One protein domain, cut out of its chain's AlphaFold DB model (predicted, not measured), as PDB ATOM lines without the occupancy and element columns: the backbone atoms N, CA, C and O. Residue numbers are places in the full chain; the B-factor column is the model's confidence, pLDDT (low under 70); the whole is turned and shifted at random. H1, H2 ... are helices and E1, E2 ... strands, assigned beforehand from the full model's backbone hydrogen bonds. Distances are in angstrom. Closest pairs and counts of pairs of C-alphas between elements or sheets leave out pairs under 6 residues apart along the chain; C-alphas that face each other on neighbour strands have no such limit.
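Overview. This is residues 472 to 584 of the 608 residues of the protein "POL2 protein" of Symbiodinium sp. CCMP2456 (UniProt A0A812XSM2). A long, thin ribbon of two antiparallel strands, E1 and E4, joins two heads, somewhat like a dumbbell. The small head holds H1 and the loop after it; the larger head holds H2 crossing H3 steeply, with the small hairpin of E2 and E3 beyond the first residues of H3. You will find 113 printed residues with three named helices and four named strands, in the order H1, E1, H2, E2, E3, H3, E4, a mixed class of helices and strands. The whole is extended, with a radius of gyration of the C-alphas of 22.6 A, and flat, spanning 66 by 40 by 21 A.

Along the chain. Start at C-alpha 477, at (6.128, -56.008, -14.177), where H1 begins and runs to residue 482. Then find E1, residues 493 to 505, which covers 36.2 A from first to last C-alpha. H2 follows at residues 509 to 519, 15.1 A long. Next come two short strands, E2 at residues 526 to 529 and E3 at residues 536 to 539. Find C-alpha 546 at (-17.232, -31.777, -18.563); from there H3, the longest helix, runs 27.2 A to residue 565. E4, residues 569 to 581, covers 35.6 A and ends at C-alpha 581, at (13.059, -51.027, -8.435).

Arrangement. Look first at residues 474 to 475, which pair antiparallel with residues 579 to 580 of E4. The closest C-alphas of H1 and E4 are those of Lys 477 and Ile 579, 7.1 A apart. E1 and E4 are antiparallel neighbours at 162 degrees; N 494 and O 580 are 3.1 A apart and N 504 and O 570 are 2.9 A apart, both within hydrogen-bond range. At the other end of E1, the C-alphas of Tyr 505 and Ser 561 of H3 are its closest to that helix, at 6.6 A. H2 and H3 touch, H3 with residues 553 to 557 alone, at a steep tilt of 61 degrees, opposite ways; their closest C-alphas, of Val 512 and Val 557, are 6.5 A apart. E2 and E3 form an antiparallel hairpin, with N 528 and O 537 within hydrogen-bond range at 2.8 A. The closest C-alphas of E2 and H3, of His 528 and Glu 548, are 7.5 A apart. H1 is apart from H2, H3, E2 and E3. In H1, H2 and H3 every O i to N i+4 pair is within hydrogen-bond range.

Size, cuts and confidence. The two C-alphas farthest apart are those of Ser 489 and Lys 523, at 66.1 A, while the first and last printed C-alphas, of Met 472 and Glu 584, are 7.3 A apart. The printed part has no cut, and no link between named elements is long. The mean pLDDT of the printed part is 82.4, and no printed residue is under 70.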
ATOM      1  N   MET A 472       8.846 -42.974  -8.521       83.00
ATOM      2  CA  MET A 472       9.453 -43.450  -9.773       83.00
ATOM      3  C   MET A 472      10.053 -44.859  -9.675       83.00
ATOM      4  O   MET A 472      10.311 -45.478 -10.694       83.00
ATOM      5  N   ALA A 473      10.266 -45.384  -8.463       89.38
ATOM      6  CA  ALA A 473      10.756 -46.748  -8.278       89.38
ATOM      7  C   ALA A 473       9.627 -47.785  -8.261       89.38
ATOM      8  O   ALA A 473       9.926 -48.976  -8.287       89.38
ATOM      9  N   ILE A 474       8.358 -47.368  -8.188       86.88
ATOM     10  CA  ILE A 474       7.222 -48.285  -8.281       86.88
ATOM     11  C   ILE A 474       7.007 -48.604  -9.756       86.88
ATOM     12  O   ILE A 474       6.516 -47.770 -10.512       86.88
ATOM     13  N   VAL A 475       7.416 -49.800 -10.159       82.31
ATOM     14  CA  VAL A 475       7.410 -50.227 -11.557       82.31
ATOM     15  C   VAL A 475       6.400 -51.342 -11.772       82.31
ATOM     16  O   VAL A 475       6.221 -52.222 -10.926       82.31
ATOM     17  N   THR A 476       5.756 -51.324 -12.934       79.75
ATOM     18  CA  THR A 476       4.966 -52.461 -13.399       79.75
ATOM     19  C   THR A 476       5.896 -53.616 -13.753       79.75
ATOM     20  O   THR A 476       7.105 -53.446 -13.973       79.75
ATOM     21  N   LYS A 477       5.344 -54.828 -13.804       75.75
ATOM     22  CA  LYS A 477       6.128 -56.008 -14.177       75.75
ATOM     23  C   LYS A 477       6.643 -55.873 -15.607       75.75
ATOM     24  O   LYS A 477       7.757 -56.286 -15.903       75.75
ATOM     25  N   GLU A 478       5.856 -55.257 -16.473       74.81
ATOM     26  CA  GLU A 478       6.155 -54.999 -17.871       74.81
ATOM     27  C   GLU A 478       7.295 -53.982 -18.009       74.81
ATOM     28  O   GLU A 478       8.268 -54.265 -18.713       74.81
ATOM     29  N   PHE A 479       7.245 -52.859 -17.278       77.81
ATOM     30  CA  PHE A 479       8.341 -51.887 -17.243       77.81
ATOM     31  C   PHE A 479       9.631 -52.537 -16.740       77.81
ATOM     32  O   PHE A 479      10.675 -52.455 -17.391       77.81
ATOM     33  N   CYS A 480       9.551 -53.265 -15.621       81.06
ATOM     34  CA  CYS A 480      10.694 -53.988 -15.082       81.06
ATOM     35  C   CYS A 480      11.231 -55.017 -16.080       81.06
ATOM     36  O   CYS A 480      12.441 -55.203 -16.152       81.06
ATOM     37  N   ASN A 481      10.361 -55.648 -16.874       79.19
ATOM     38  CA  ASN A 481      10.777 -56.655 -17.839       79.19
ATOM     39  C   ASN A 481      11.580 -56.096 -19.012       79.19
ATOM     40  O   ASN A 481      12.475 -56.778 -19.506       79.19
ATOM     41  N   SER A 482      11.264 -54.870 -19.428       79.75
ATOM     42  CA  SER A 482      11.979 -54.149 -20.487       79.75
ATOM     43  C   SER A 482      13.335 -53.587 -20.044       79.75
ATOM     44  O   SER A 482      14.139 -53.166 -20.872       79.75
ATOM     45  N   CYS A 483      13.605 -53.583 -18.737       81.50
ATOM     46  CA  CYS A 483      14.844 -53.064 -18.183       81.50
ATOM     47  C   CYS A 483      16.036 -53.942 -18.589       81.50
ATOM     48  O   CYS A 483      16.019 -55.160 -18.407       81.50
ATOM     49  N   SER A 484      17.128 -53.315 -19.031       83.56
ATOM     50  CA  SER A 484      18.408 -53.986 -19.318       83.56
ATOM     51  C   SER A 484      18.984 -54.737 -18.112       83.56
ATOM     52  O   SER A 484      19.806 -55.639 -18.267       83.56
ATOM     53  N   TYR A 485      18.527 -54.402 -16.904       80.50
ATOM     54  CA  TYR A 485      18.907 -55.059 -15.659       80.50
ATOM     55  C   TYR A 485      17.918 -56.139 -15.197       80.50
ATOM     56  O   TYR A 485      18.070 -56.651 -14.086       80.50
ATOM     57  N   ASN A 486      16.943 -56.537 -16.022       81.75
ATOM     58  CA  ASN A 486      16.005 -57.625 -15.726       81.75
ATOM     59  C   ASN A 486      16.639 -59.022 -15.851       81.75
ATOM     60  O   ASN A 486      16.182 -59.886 -16.595       81.75
ATOM     61  N   ALA A 487      17.719 -59.239 -15.114       79.12
ATOM     62  CA  ALA A 487      18.302 -60.550 -14.906       79.12
ATOM     63  C   ALA A 487      18.114 -60.927 -13.432       79.12
ATOM     64  O   ALA A 487      18.341 -60.072 -12.567       79.12
ATOM     65  N   PRO A 488      17.759 -62.187 -13.113       79.00
ATOM     66  CA  PRO A 488      17.645 -62.641 -11.727       79.00
ATOM     67  C   PRO A 488      18.905 -62.363 -10.894       79.00
ATOM     68  O   PRO A 488      18.804 -62.036  -9.719       79.00
ATOM     69  N   SER A 489      20.087 -62.388 -11.516       84.25
ATOM     70  CA  SER A 489      21.372 -62.072 -10.875       84.25
ATOM     71  C   SER A 489      21.478 -60.641 -10.334       84.25
ATOM     72  O   SER A 489      22.253 -60.398  -9.413       84.25
ATOM     73  N   ASN A 490      20.712 -59.686 -10.871       84.12
ATOM     74  CA  ASN A 490      20.786 -58.286 -10.450       84.12
ATOM     75  C   ASN A 490      20.061 -58.006  -9.125       84.12
ATOM     76  O   ASN A 490      20.249 -56.917  -8.587       84.12
ATOM     77  N   ASN A 491      19.217 -58.927  -8.629       87.06
ATOM     78  CA  ASN A 491      18.502 -58.833  -7.343       87.06
ATOM     79  C   ASN A 491      17.886 -57.446  -7.050       87.06
ATOM     80  O   ASN A 491      17.867 -56.969  -5.916       87.06
ATOM     81  N   CYS A 492      17.387 -56.770  -8.090       89.31
ATOM     82  CA  CYS A 492      16.959 -55.372  -8.014       89.31
ATOM     83  C   CYS A 492      15.448 -55.182  -7.829       89.31
ATOM     84  O   CYS A 492      14.985 -54.049  -7.707       89.31
ATOM     85  N   GLN A 493      14.679 -56.268  -7.814       91.75
ATOM     86  CA  GLN A 493      13.224 -56.245  -7.696       91.75
ATOM     87  C   GLN A 493      12.826 -56.538  -6.250       91.75
ATOM     88  O   GLN A 493      13.008 -57.657  -5.774       91.75
ATOM     89  N   ARG A 494      12.263 -55.550  -5.548       92.38
ATOM     90  CA  ARG A 494      11.671 -55.763  -4.221       92.38
ATOM     91  C   ARG A 494      10.150 -55.769  -4.340       92.38
ATOM     92  O   ARG A 494       9.549 -54.725  -4.557       92.38
ATOM     93  N   SER A 495       9.535 -56.939  -4.199       90.69
ATOM     94  CA  SER A 495       8.073 -57.078  -4.179       90.69
ATOM     95  C   SER A 495       7.519 -56.617  -2.833       90.69
ATOM     96  O   SER A 495       7.983 -57.087  -1.794       90.69
ATOM     97  N   MET A 496       6.529 -55.724  -2.837       88.06
ATOM     98  CA  MET A 496       5.897 -55.225  -1.614       88.06
ATOM     99  C   MET A 496       4.377 -55.265  -1.713       88.06
ATOM    100  O   MET A 496       3.786 -54.774  -2.675       88.06
ATOM    101  N   ASP A 497       3.754 -55.832  -0.684       86.44
ATOM    102  CA  ASP A 497       2.304 -55.907  -0.568       86.44
ATOM    103  C   ASP A 497       1.742 -54.646   0.102       86.44
ATOM    104  O   ASP A 497       2.312 -54.113   1.056       86.44
ATOM    105  N   TRP A 498       0.590 -54.181  -0.373       82.06
ATOM    106  CA  TRP A 498      -0.148 -53.064   0.208       82.06
ATOM    107  C   TRP A 498      -1.650 -53.240   0.007       82.06
ATOM    108  O   TRP A 498      -2.096 -53.961  -0.881       82.06
ATOM    109  N   LYS A 499      -2.450 -52.585   0.848       77.56
ATOM    110  CA  LYS A 499      -3.908 -52.704   0.811       77.56
ATOM    111  C   LYS A 499      -4.537 -51.445   0.236       77.56
ATOM    112  O   LYS A 499      -4.396 -50.346   0.784       77.56
ATOM    113  N   TRP A 500      -5.228 -51.612  -0.880       80.06
ATOM    114  CA  TRP A 500      -6.040 -50.581  -1.501       80.06
ATOM    115  C   TRP A 500      -7.400 -50.495  -0.807       80.06
ATOM    116  O   TRP A 500      -7.974 -51.517  -0.433       80.06
ATOM    117  N   ARG A 501      -7.911 -49.271  -0.636       77.69
ATOM    118  CA  ARG A 501      -9.272 -48.994  -0.183       77.69
ATOM    119  C   ARG A 501      -9.944 -47.994  -1.127       77.69
ATOM    120  O   ARG A 501      -9.450 -46.877  -1.307       77.69
ATOM    121  N   GLY A 502     -11.100 -48.368  -1.664       75.06
ATOM    122  CA  GLY A 502     -11.986 -47.470  -2.407       75.06
ATOM    123  C   GLY A 502     -13.319 -47.302  -1.697       75.06
ATOM    124  O   GLY A 502     -13.921 -48.285  -1.269       75.06
ATOM    125  N   ASP A 503     -13.786 -46.061  -1.570       75.38
ATOM    126  CA  ASP A 503     -15.135 -45.769  -1.086       75.38
ATOM    127  C   ASP A 503     -16.054 -45.532  -2.303       75.38
ATOM    128  O   ASP A 503     -16.139 -44.420  -2.836       75.38
ATOM    129  N   LEU A 504     -16.736 -46.591  -2.748       78.44
ATOM    130  CA  LEU A 504     -17.551 -46.620  -3.969       78.44
ATOM    131  C   LEU A 504     -19.017 -46.286  -3.677       78.44
ATOM    132  O   LEU A 504     -19.534 -46.668  -2.628       78.44
ATOM    133  N   TYR A 505     -19.717 -45.617  -4.600       80.12
ATOM    134  CA  TYR A 505     -21.177 -45.472  -4.499       80.12
ATOM    135  C   TYR A 505     -21.886 -46.823  -4.671       80.12
ATOM    136  O   TYR A 505     -21.390 -47.716  -5.354       80.12
ATOM    137  N   MET A 506     -23.071 -46.965  -4.067       83.12
ATOM    138  CA  MET A 506     -23.854 -48.205  -4.174       83.12
ATOM    139  C   MET A 506     -24.449 -48.429  -5.571       83.12
ATOM    140  O   MET A 506     -24.700 -49.576  -5.941       83.12
ATOM    141  N   ALA A 507     -24.692 -47.349  -6.326       76.19
ATOM    142  CA  ALA A 507     -25.205 -47.417  -7.691       76.19
ATOM    143  C   ALA A 507     -24.278 -48.239  -8.586       76.19
ATOM    144  O   ALA A 507     -23.086 -47.958  -8.672       76.19
ATOM    145  N   LYS A 508     -24.837 -49.232  -9.278       77.44
ATOM    146  CA  LYS A 508     -24.121 -50.079 -10.228       77.44
ATOM    147  C   LYS A 508     -24.007 -49.380 -11.582       77.44
ATOM    148  O   LYS A 508     -24.687 -48.402 -11.876       77.44
ATOM    149  N   ARG A 509     -23.179 -49.933 -12.471       73.69
ATOM    150  CA  ARG A 509     -22.955 -49.394 -13.823       73.69
ATOM    151  C   ARG A 509     -24.254 -49.227 -14.625       73.69
ATOM    152  O   ARG A 509     -24.378 -48.266 -15.378       73.69
ATOM    153  N   ALA A 510     -25.202 -50.152 -14.470       73.06
ATOM    154  CA  ALA A 510     -26.512 -50.078 -15.119       73.06
ATOM    155  C   ALA A 510     -27.351 -48.903 -14.589       73.06
ATOM    156  O   ALA A 510     -27.957 -48.183 -15.378       73.06
ATOM    157  N   ASP A 511     -27.311 -48.655 -13.279       79.31
ATOM    158  CA  ASP A 511     -28.016 -47.534 -12.660       79.31
ATOM    159  C   ASP A 511     -27.433 -46.203 -13.119       79.31
ATOM    160  O   ASP A 511     -28.170 -45.313 -13.527       79.31
ATOM    161  N   VAL A 512     -26.098 -46.088 -13.136       78.50
ATOM    162  CA  VAL A 512     -25.417 -44.889 -13.642       78.50
ATOM    163  C   VAL A 512     -25.766 -44.655 -15.114       78.50
ATOM    164  O   VAL A 512     -26.041 -43.520 -15.485       78.50
ATOM    165  N   ARG A 513     -25.837 -45.710 -15.944       79.06
ATOM    166  CA  ARG A 513     -26.305 -45.599 -17.339       79.06
ATOM    167  C   ARG A 513     -27.705 -45.015 -17.418       79.06
ATOM    168  O   ARG A 513     -27.937 -44.094 -18.185       79.06
ATOM    169  N   SER A 514     -28.624 -45.574 -16.638       80.19
ATOM    170  CA  SER A 514     -30.021 -45.151 -16.619       80.19
ATOM    171  C   SER A 514     -30.147 -43.687 -16.192       80.19
ATOM    172  O   SER A 514     -30.832 -42.906 -16.847       80.19
ATOM    173  N   ILE A 515     -29.394 -43.292 -15.160       80.44
ATOM    174  CA  ILE A 515     -29.313 -41.912 -14.676       80.44
ATOM    175  C   ILE A 515     -28.788 -40.980 -15.771       80.44
ATOM    176  O   ILE A 515     -29.413 -39.957 -16.032       80.44
ATOM    177  N   VAL A 516     -27.676 -41.322 -16.428       82.94
ATOM    178  CA  VAL A 516     -27.090 -40.490 -17.492       82.94
ATOM    179  C   VAL A 516     -28.049 -40.363 -18.676       82.94
ATOM    180  O   VAL A 516     -28.299 -39.250 -19.123       82.94
ATOM    181  N   ASN A 517     -28.679 -41.457 -19.110       82.50
ATOM    182  CA  ASN A 517     -29.674 -41.427 -20.184       82.50
ATOM    183  C   ASN A 517     -30.877 -40.531 -19.830       82.50
ATOM    184  O   ASN A 517     -31.388 -39.797 -20.674       82.50
ATOM    185  N   GLU A 518     -31.345 -40.570 -18.577       83.31
ATOM    186  CA  GLU A 518     -32.400 -39.667 -18.107       83.31
ATOM    187  C   GLU A 518     -31.919 -38.209 -18.091       83.31
ATOM    188  O   GLU A 518     -32.685 -37.286 -18.383       83.31
ATOM    189  N   MET A 519     -30.645 -37.987 -17.764       81.75
ATOM    190  CA  MET A 519     -30.052 -36.659 -17.720       81.75
ATOM    191  C   MET A 519     -29.843 -36.045 -19.109       81.75
ATOM    192  O   MET A 519     -30.057 -34.840 -19.266       81.75
ATOM    193  N   GLU A 520     -29.513 -36.872 -20.097       84.19
ATOM    194  CA  GLU A 520     -29.396 -36.534 -21.521       84.19
ATOM    195  C   GLU A 520     -30.749 -36.240 -22.185       84.19
ATOM    196  O   GLU A 520     -30.799 -35.705 -23.293       84.19
ATOM    197  N   SER A 521     -31.865 -36.533 -21.509       83.12
ATOM    198  CA  SER A 521     -33.196 -36.228 -22.023       83.12
ATOM    199  C   SER A 521     -33.386 -34.728 -22.268       83.12
ATOM    200  O   SER A 521     -33.213 -33.897 -21.372       83.12
ATOM    201  N   ASP A 522     -33.899 -34.393 -23.454       73.00
ATOM    202  CA  ASP A 522     -34.210 -33.025 -23.899       73.00
ATOM    203  C   ASP A 522     -35.177 -32.248 -22.984       73.00
ATOM    204  O   ASP A 522     -35.349 -31.033 -23.134       73.00
ATOM    205  N   LYS A 523     -35.822 -32.923 -22.025       75.69
ATOM    206  CA  LYS A 523     -36.761 -32.327 -21.068       75.69
ATOM    207  C   LYS A 523     -36.076 -31.672 -19.865       75.69
ATOM    208  O   LYS A 523     -36.691 -30.830 -19.213       75.69
ATOM    209  N   ARG A 524     -34.828 -32.032 -19.548       81.88
ATOM    210  CA  ARG A 524     -34.108 -31.495 -18.381       81.88
ATOM    211  C   ARG A 524     -33.244 -30.285 -18.757       81.88
ATOM    212  O   ARG A 524     -32.847 -30.104 -19.907       81.88
ATOM    213  N   ARG A 525     -33.013 -29.405 -17.780       86.38
ATOM    214  CA  ARG A 525     -32.161 -28.212 -17.905       86.38
ATOM    215  C   ARG A 525     -31.302 -28.055 -16.661       86.38
ATOM    216  O   ARG A 525     -31.839 -28.148 -15.551       86.38
ATOM    217  N   TYR A 526     -30.028 -27.747 -16.863       87.56
ATOM    218  CA  TYR A 526     -28.985 -27.706 -15.840       87.56
ATOM    219  C   TYR A 526     -28.384 -26.314 -15.733       87.56
ATOM    220  O   TYR A 526     -28.436 -25.545 -16.687       87.56
ATOM    221  N   ASN A 527     -27.831 -25.990 -14.570       87.25
ATOM    222  CA  ASN A 527     -27.192 -24.702 -14.352       87.25
ATOM    223  C   ASN A 527     -25.793 -24.716 -14.973       87.25
ATOM    224  O   ASN A 527     -24.986 -25.580 -14.641       87.25
ATOM    225  N   HIS A 528     -25.522 -23.743 -15.835       86.06
ATOM    226  CA  HIS A 528     -24.210 -23.454 -16.393       86.06
ATOM    227  C   HIS A 528     -23.780 -22.067 -15.952       86.06
ATOM    228  O   HIS A 528     -24.559 -21.122 -16.099       86.06
ATOM    229  N   GLN A 529     -22.563 -21.947 -15.426       82.88
ATOM    230  CA  GLN A 529     -22.014 -20.651 -15.050       82.88
ATOM    231  C   GLN A 529     -21.074 -20.146 -16.144       82.88
ATOM    232  O   GLN A 529     -20.057 -20.776 -16.469       82.88
ATOM    233  N   ASP A 530     -21.413 -18.986 -16.698       77.50
ATOM    234  CA  ASP A 530     -20.531 -18.289 -17.617       77.50
ATOM    235  C   ASP A 530     -19.325 -17.739 -16.836       77.50
ATOM    236  O   ASP A 530     -19.464 -17.145 -15.765       77.50
ATOM    237  N   LYS A 531     -18.114 -17.988 -17.345       74.31
ATOM    238  CA  LYS A 531     -16.874 -17.568 -16.673       74.31
ATOM    239  C   LYS A 531     -16.572 -16.085 -16.875       74.31
ATOM    240  O   LYS A 531     -15.820 -15.532 -16.079       74.31
ATOM    241  N   GLU A 532     -17.099 -15.480 -17.932       76.19
ATOM    242  CA  GLU A 532     -16.828 -14.094 -18.306       76.19
ATOM    243  C   GLU A 532     -17.834 -13.144 -17.658       76.19
ATOM    244  O   GLU A 532     -17.442 -12.102 -17.139       76.19
ATOM    245  N   THR A 533     -19.113 -13.522 -17.625       77.94
ATOM    246  CA  THR A 533     -20.175 -12.683 -17.043       77.94
ATOM    247  C   THR A 533     -20.525 -13.059 -15.602       77.94
ATOM    248  O   THR A 533     -21.102 -12.252 -14.877       77.94
ATOM    249  N   GLY A 534     -20.182 -14.275 -15.158       79.75
ATOM    250  CA  GLY A 534     -20.558 -14.805 -13.842       79.75
ATOM    251  C   GLY A 534     -22.036 -15.196 -13.721       79.75
ATOM    252  O   GLY A 534     -22.446 -15.690 -12.666       79.75
ATOM    253  N   GLU A 535     -22.827 -15.007 -14.778       81.06
ATOM    254  CA  GLU A 535     -24.256 -15.311 -14.812       81.06
ATOM    255  C   GLU A 535     -24.515 -16.820 -14.928       81.06
ATOM    256  O   GLU A 535     -23.739 -17.580 -15.512       81.06
ATOM    257  N   THR A 536     -25.619 -17.277 -14.326       86.00
ATOM    258  CA  THR A 536     -26.036 -18.683 -14.374       86.00
ATOM    259  C   THR A 536     -27.201 -18.851 -15.340       86.00
ATOM    260  O   THR A 536     -28.295 -18.344 -15.091       86.00
ATOM    261  N   HIS A 537     -26.995 -19.624 -16.403       86.06
ATOM    262  CA  HIS A 537     -28.020 -19.933 -17.398       86.06
ATOM    263  C   HIS A 537     -28.466 -21.392 -17.297       86.06
ATOM    264  O   HIS A 537     -27.706 -22.275 -16.896       86.06
ATOM    265  N   ARG A 538     -29.725 -21.662 -17.664       90.00
ATOM    266  CA  ARG A 538     -30.274 -23.020 -17.699       90.00
ATOM    267  C   ARG A 538     -30.125 -23.618 -19.092       90.00
ATOM    268  O   ARG A 538     -30.896 -23.291 -19.989       90.00
ATOM    269  N   VAL A 539     -29.175 -24.528 -19.236       88.25
ATOM    270  CA  VAL A 539     -28.750 -25.107 -20.515       88.25
ATOM    271  C   VAL A 539     -29.145 -26.576 -20.642       88.25
ATOM    272  O   VAL A 539     -29.566 -27.216 -19.667       88.25
ATOM    273  N   LYS A 540     -29.050 -27.124 -21.854       88.62
ATOM    274  CA  LYS A 540     -29.211 -28.568 -22.091       88.62
ATOM    275  C   LYS A 540     -27.969 -29.348 -21.644       88.62
ATOM    276  O   LYS A 540     -26.908 -28.780 -21.420       88.62
ATOM    277  N   TRP A 541     -28.090 -30.672 -21.550       84.31
ATOM    278  CA  TRP A 541     -26.986 -31.553 -21.148       84.31
ATOM    279  C   TRP A 541     -25.719 -31.385 -22.008       84.31
ATOM    280  O   TRP A 541     -24.613 -31.276 -21.479       84.31
ATOM    281  N   ASN A 542     -25.893 -31.296 -23.329       85.38
ATOM    282  CA  ASN A 542     -24.798 -31.186 -24.302       85.38
ATOM    283  C   ASN A 542     -24.056 -29.841 -24.250       85.38
ATOM    284  O   ASN A 542     -22.989 -29.709 -24.837       85.38
ATOM    285  N   GLU A 543     -24.632 -28.846 -23.577       84.38
ATOM    286  CA  GLU A 543     -24.079 -27.495 -23.440       84.38
ATOM    287  C   GLU A 543     -23.284 -27.332 -22.129       84.38
ATOM    288  O   GLU A 543     -22.584 -26.337 -21.951       84.38
ATOM    289  N   LEU A 544     -23.360 -28.306 -21.212       82.88
ATOM    290  CA  LEU A 544     -22.568 -28.313 -19.982       82.88
ATOM    291  C   LEU A 544     -21.093 -28.623 -20.254       82.88
ATOM    292  O   LEU A 544     -20.753 -29.463 -21.088       82.88
ATOM    293  N   LYS A 545     -20.204 -28.016 -19.464       82.50
ATOM    294  CA  LYS A 545     -18.780 -28.378 -19.447       82.50
ATOM    295  C   LYS A 545     -18.588 -29.726 -18.750       82.50
ATOM    296  O   LYS A 545     -19.329 -30.081 -17.839       82.50
ATOM    297  N   GLU A 546     -17.521 -30.437 -19.097       74.62
ATOM    298  CA  GLU A 546     -17.232 -31.777 -18.563       74.62
ATOM    299  C   GLU A 546     -17.180 -31.823 -17.022       74.62
ATOM    300  O   GLU A 546     -17.747 -32.718 -16.399       74.62
ATOM    301  N   GLY A 547     -16.591 -30.810 -16.376       73.44
ATOM    302  CA  GLY A 547     -16.590 -30.712 -14.910       73.44
ATOM    303  C   GLY A 547     -17.988 -30.521 -14.299       73.44
ATOM    304  O   GLY A 547     -18.269 -31.059 -13.229       73.44
ATOM    305  N   GLU A 548     -18.879 -29.801 -14.987       80.25
ATOM    306  CA  GLU A 548     -20.268 -29.578 -14.560       80.25
ATOM    307  C   GLU A 548     -21.107 -30.847 -14.763       80.25
ATOM    308  O   GLU A 548     -21.869 -31.231 -13.877       80.25
ATOM    309  N   GLN A 549     -20.904 -31.553 -15.882       78.44
ATOM    310  CA  GLN A 549     -21.519 -32.859 -16.139       78.44
ATOM    311  C   GLN A 549     -21.139 -33.868 -15.049       78.44
ATOM    312  O   GLN A 549     -22.011 -34.512 -14.466       78.44
ATOM    313  N   VAL A 550     -19.851 -33.965 -14.703       76.69
ATOM    314  CA  VAL A 550     -19.376 -34.852 -13.629       76.69
ATOM    315  C   VAL A 550     -20.017 -34.490 -12.287       76.69
ATOM    316  O   VAL A 550     -20.436 -35.386 -11.549       76.69
ATOM    317  N   ALA A 551     -20.141 -33.200 -11.967       77.31
ATOM    318  CA  ALA A 551     -20.779 -32.751 -10.732       77.31
ATOM    319  C   ALA A 551     -22.267 -33.139 -10.675       77.31
ATOM    320  O   ALA A 551     -22.724 -33.700  -9.671       77.31
ATOM    321  N   GLU A 552     -23.015 -32.906 -11.755       82.19
ATOM    322  CA  GLU A 552     -24.443 -33.230 -11.821       82.19
ATOM    323  C   GLU A 552     -24.696 -34.743 -11.798       82.19
ATOM    324  O   GLU A 552     -25.592 -35.199 -11.082       82.19
ATOM    325  N   ILE A 553     -23.874 -35.554 -12.475       81.88
ATOM    326  CA  ILE A 553     -24.016 -37.015 -12.388       81.88
ATOM    327  C   ILE A 553     -23.644 -37.499 -10.989       81.88
ATOM    328  O   ILE A 553     -24.364 -38.318 -10.423       81.88
ATOM    329  N   THR A 554     -22.584 -36.964 -10.373       81.25
ATOM    330  CA  THR A 554     -22.214 -37.327  -8.992       81.25
ATOM    331  C   THR A 554     -23.382 -37.069  -8.042       81.25
ATOM    332  O   THR A 554     -23.722 -37.916  -7.214       81.25
ATOM    333  N   LYS A 555     -24.047 -35.918  -8.185       85.19
ATOM    334  CA  LYS A 555     -25.236 -35.553  -7.408       85.19
ATOM    335  C   LYS A 555     -26.397 -36.518  -7.653       85.19
ATOM    336  O   LYS A 555     -27.017 -36.965  -6.687       85.19
ATOM    337  N   ALA A 556     -26.671 -36.870  -8.907       83.56
ATOM    338  CA  ALA A 556     -27.737 -37.802  -9.260       83.56
ATOM    339  C   ALA A 556     -27.460 -39.223  -8.731       83.56
ATOM    340  O   ALA A 556     -28.321 -39.824  -8.088       83.56
ATOM    341  N   VAL A 557     -26.232 -39.721  -8.886       83.00
ATOM    342  CA  VAL A 557     -25.785 -41.024  -8.367       83.00
ATOM    343  C   VAL A 557     -25.834 -41.072  -6.843       83.00
ATOM    344  O   VAL A 557     -26.257 -42.079  -6.268       83.00
ATOM    345  N   ARG A 558     -25.470 -39.977  -6.167       85.44
ATOM    346  CA  ARG A 558     -25.582 -39.846  -4.711       85.44
ATOM    347  C   ARG A 558     -27.033 -40.009  -4.253       85.44
ATOM    348  O   ARG A 558     -27.305 -40.795  -3.343       85.44
ATOM    349  N   GLN A 559     -27.958 -39.292  -4.893       86.12
ATOM    350  CA  GLN A 559     -29.387 -39.356  -4.573       86.12
ATOM    351  C   GLN A 559     -29.974 -40.737  -4.874       86.12
ATOM    352  O   GLN A 559     -30.692 -41.289  -4.042       86.12
ATOM    353  N   PHE A 560     -29.637 -41.316  -6.028       85.50
ATOM    354  CA  PHE A 560     -30.087 -42.652  -6.399       85.50
ATOM    355  C   PHE A 560     -29.584 -43.708  -5.412       85.50
ATOM    356  O   PHE A 560     -30.374 -44.506  -4.919       85.50
ATOM    357  N   SER A 561     -28.299 -43.659  -5.043       82.25
ATOM    358  CA  SER A 561     -27.702 -44.607  -4.093       82.25
ATOM    359  C   SER A 561     -28.422 -44.588  -2.742       82.25
ATOM    360  O   SER A 561     -28.775 -45.636  -2.203       82.25
ATOM    361  N   GLN A 562     -28.723 -43.394  -2.220       88.12
ATOM    362  CA  GLN A 562     -29.478 -43.245  -0.972       88.12
ATOM    363  C   GLN A 562     -30.912 -43.771  -1.082       88.12
ATOM    364  O   GLN A 562     -31.384 -44.420  -0.153       88.12
ATOM    365  N   ARG A 563     -31.599 -43.511  -2.199       90.50
ATOM    366  CA  ARG A 563     -33.000 -43.915  -2.389       90.50
ATOM    367  C   ARG A 563     -33.148 -45.416  -2.637       90.50
ATOM    368  O   ARG A 563     -33.944 -46.058  -1.962       90.50
ATOM    369  N   ALA A 564     -32.385 -45.971  -3.578       87.19
ATOM    370  CA  ALA A 564     -32.510 -47.361  -4.010       87.19
ATOM    371  C   ALA A 564     -31.847 -48.347  -3.034       87.19
ATOM    372  O   ALA A 564     -32.411 -49.396  -2.738       87.19
ATOM    373  N   TYR A 565     -30.671 -48.001  -2.495       84.56
ATOM    374  CA  TYR A 565     -29.869 -48.917  -1.674       84.56
ATOM    375  C   TYR A 565     -29.864 -48.581  -0.180       84.56
ATOM    376  O   TYR A 565     -29.223 -49.290   0.594       84.56
ATOM    377  N   LYS A 566     -30.537 -47.495   0.244       88.25
ATOM    378  CA  LYS A 566     -30.551 -46.988   1.637       88.25
ATOM    379  C   LYS A 566     -29.155 -46.752   2.230       88.25
ATOM    380  O   LYS A 566     -28.986 -46.614   3.438       88.25
ATOM    381  N   ARG A 567     -28.137 -46.703   1.375       83.00
ATOM    382  CA  ARG A 567     -26.730 -46.578   1.730       83.00
ATOM    383  C   ARG A 567     -26.045 -45.793   0.633       83.00
ATOM    384  O   ARG A 567     -26.295 -46.010  -0.546       83.00
ATOM    385  N   LEU A 568     -25.181 -44.863   1.025       78.25
ATOM    386  CA  LEU A 568     -24.524 -44.010   0.047       78.25
ATOM    387  C   LEU A 568     -23.317 -44.692  -0.596       78.25
ATOM    388  O   LEU A 568     -23.195 -44.683  -1.817       78.25
ATOM    389  N   LYS A 569     -22.443 -45.273   0.231       78.94
ATOM    390  CA  LYS A 569     -21.177 -45.862  -0.207       78.94
ATOM    391  C   LYS A 569     -20.859 -47.164   0.505       78.94
ATOM    392  O   LYS A 569     -21.251 -47.350   1.662       78.94
ATOM    393  N   SER A 570     -20.071 -48.007  -0.142       79.62
ATOM    394  CA  SER A 570     -19.398 -49.157   0.451       79.62
ATOM    395  C   SER A 570     -17.883 -48.991   0.340       79.62
ATOM    396  O   SER A 570     -17.363 -48.551  -0.683       79.62
ATOM    397  N   ALA A 571     -17.175 -49.327   1.419       77.94
ATOM    398  CA  ALA A 571     -15.723 -49.423   1.392       77.94
ATOM    399  C   ALA A 571     -15.344 -50.804   0.851       77.94
ATOM    400  O   ALA A 571     -15.770 -51.820   1.406       77.94
ATOM    401  N   VAL A 572     -14.557 -50.830  -0.218       76.31
ATOM    402  CA  VAL A 572     -13.976 -52.036  -0.807       76.31
ATOM    403  C   VAL A 572     -12.492 -52.046  -0.488       76.31
ATOM    404  O   VAL A 572     -11.840 -51.004  -0.535       76.31
ATOM    405  N   TYR A 573     -11.974 -53.219  -0.144       76.19
ATOM    406  CA  TYR A 573     -10.563 -53.419   0.146       76.19
ATOM    407  C   TYR A 573      -9.992 -54.452  -0.811       76.19
ATOM    408  O   TYR A 573     -10.602 -55.500  -1.011       76.19
ATOM    409  N   GLU A 574      -8.817 -54.169  -1.360       76.00
ATOM    410  CA  GLU A 574      -8.117 -55.075  -2.266       76.00
ATOM    411  C   GLU A 574      -6.652 -55.173  -1.867       76.00
ATOM    412  O   GLU A 574      -5.978 -54.163  -1.657       76.00
ATOM    413  N   ASP A 575      -6.152 -56.397  -1.793       79.00
ATOM    414  CA  ASP A 575      -4.748 -56.653  -1.526       79.00
ATOM    415  C   ASP A 575      -3.979 -56.573  -2.847       79.00
ATOM    416  O   ASP A 575      -4.285 -57.276  -3.812       79.00
ATOM    417  N   ARG A 576      -2.987 -55.687  -2.906       79.94
ATOM    418  CA  ARG A 576      -2.189 -55.406  -4.101       79.94
ATOM    419  C   ARG A 576      -0.712 -55.635  -3.823       79.94
ATOM    420  O   ARG A 576      -0.270 -55.636  -2.676       79.94
ATOM    421  N   THR A 577       0.044 -55.834  -4.890       85.56
ATOM    422  CA  THR A 577       1.492 -56.020  -4.833       85.56
ATOM    423  C   THR A 577       2.121 -55.226  -5.947       85.56
ATOM    424  O   THR A 577       1.738 -55.409  -7.100       85.56
ATOM    425  N   ASP A 578       3.117 -54.422  -5.597       86.56
ATOM    426  CA  ASP A 578       3.915 -53.683  -6.566       86.56
ATOM    427  C   ASP A 578       5.397 -54.046  -6.442       86.56
ATOM    428  O   ASP A 578       5.862 -54.545  -5.410       86.56
ATOM    429  N   ILE A 579       6.147 -53.786  -7.513       90.00
ATOM    430  CA  ILE A 579       7.592 -53.996  -7.568       90.00
ATOM    431  C   ILE A 579       8.289 -52.657  -7.329       90.00
ATOM    432  O   ILE A 579       8.043 -51.679  -8.031       90.00
ATOM    433  N   VAL A 580       9.199 -52.625  -6.358       92.88
ATOM    434  CA  VAL A 580      10.068 -51.479  -6.080       92.88
ATOM    435  C   VAL A 580      11.444 -51.724  -6.696       92.88
ATOM    436  O   VAL A 580      12.227 -52.537  -6.192       92.88
ATOM    437  N   CYS A 581      11.761 -51.001  -7.771       93.50
ATOM    438  CA  CYS A 581      13.059 -51.027  -8.435       93.50
ATOM    439  C   CYS A 581      14.154 -50.454  -7.521       93.50
ATOM    440  O   CYS A 581      14.213 -49.255  -7.233       93.50
ATOM    441  N   GLN A 582      15.080 -51.311  -7.096       94.25
ATOM    442  CA  GLN A 582      16.196 -50.931  -6.230       94.25
ATOM    443  C   GLN A 582      17.334 -50.216  -6.982       94.25
ATOM    444  O   GLN A 582      18.282 -49.754  -6.352       94.25
ATOM    445  N   ARG A 583      17.243 -50.097  -8.316       90.62
ATOM    446  CA  ARG A 583      18.254 -49.455  -9.179       90.62
ATOM    447  C   ARG A 583      17.865 -48.074  -9.702       90.62
ATOM    448  O   ARG A 583      18.740 -47.370 -10.187       90.62
ATOM    449  N   GLU A 584      16.597 -47.683  -9.585       91.56
ATOM    450  CA  GLU A 584      16.095 -46.384 -10.064       91.56
ATOM    451  C   GLU A 584      16.900 -45.210  -9.479       91.56
ATOM    452  O   GLU A 584      17.418 -45.337  -8.378       91.56
TER     453      GLU A 584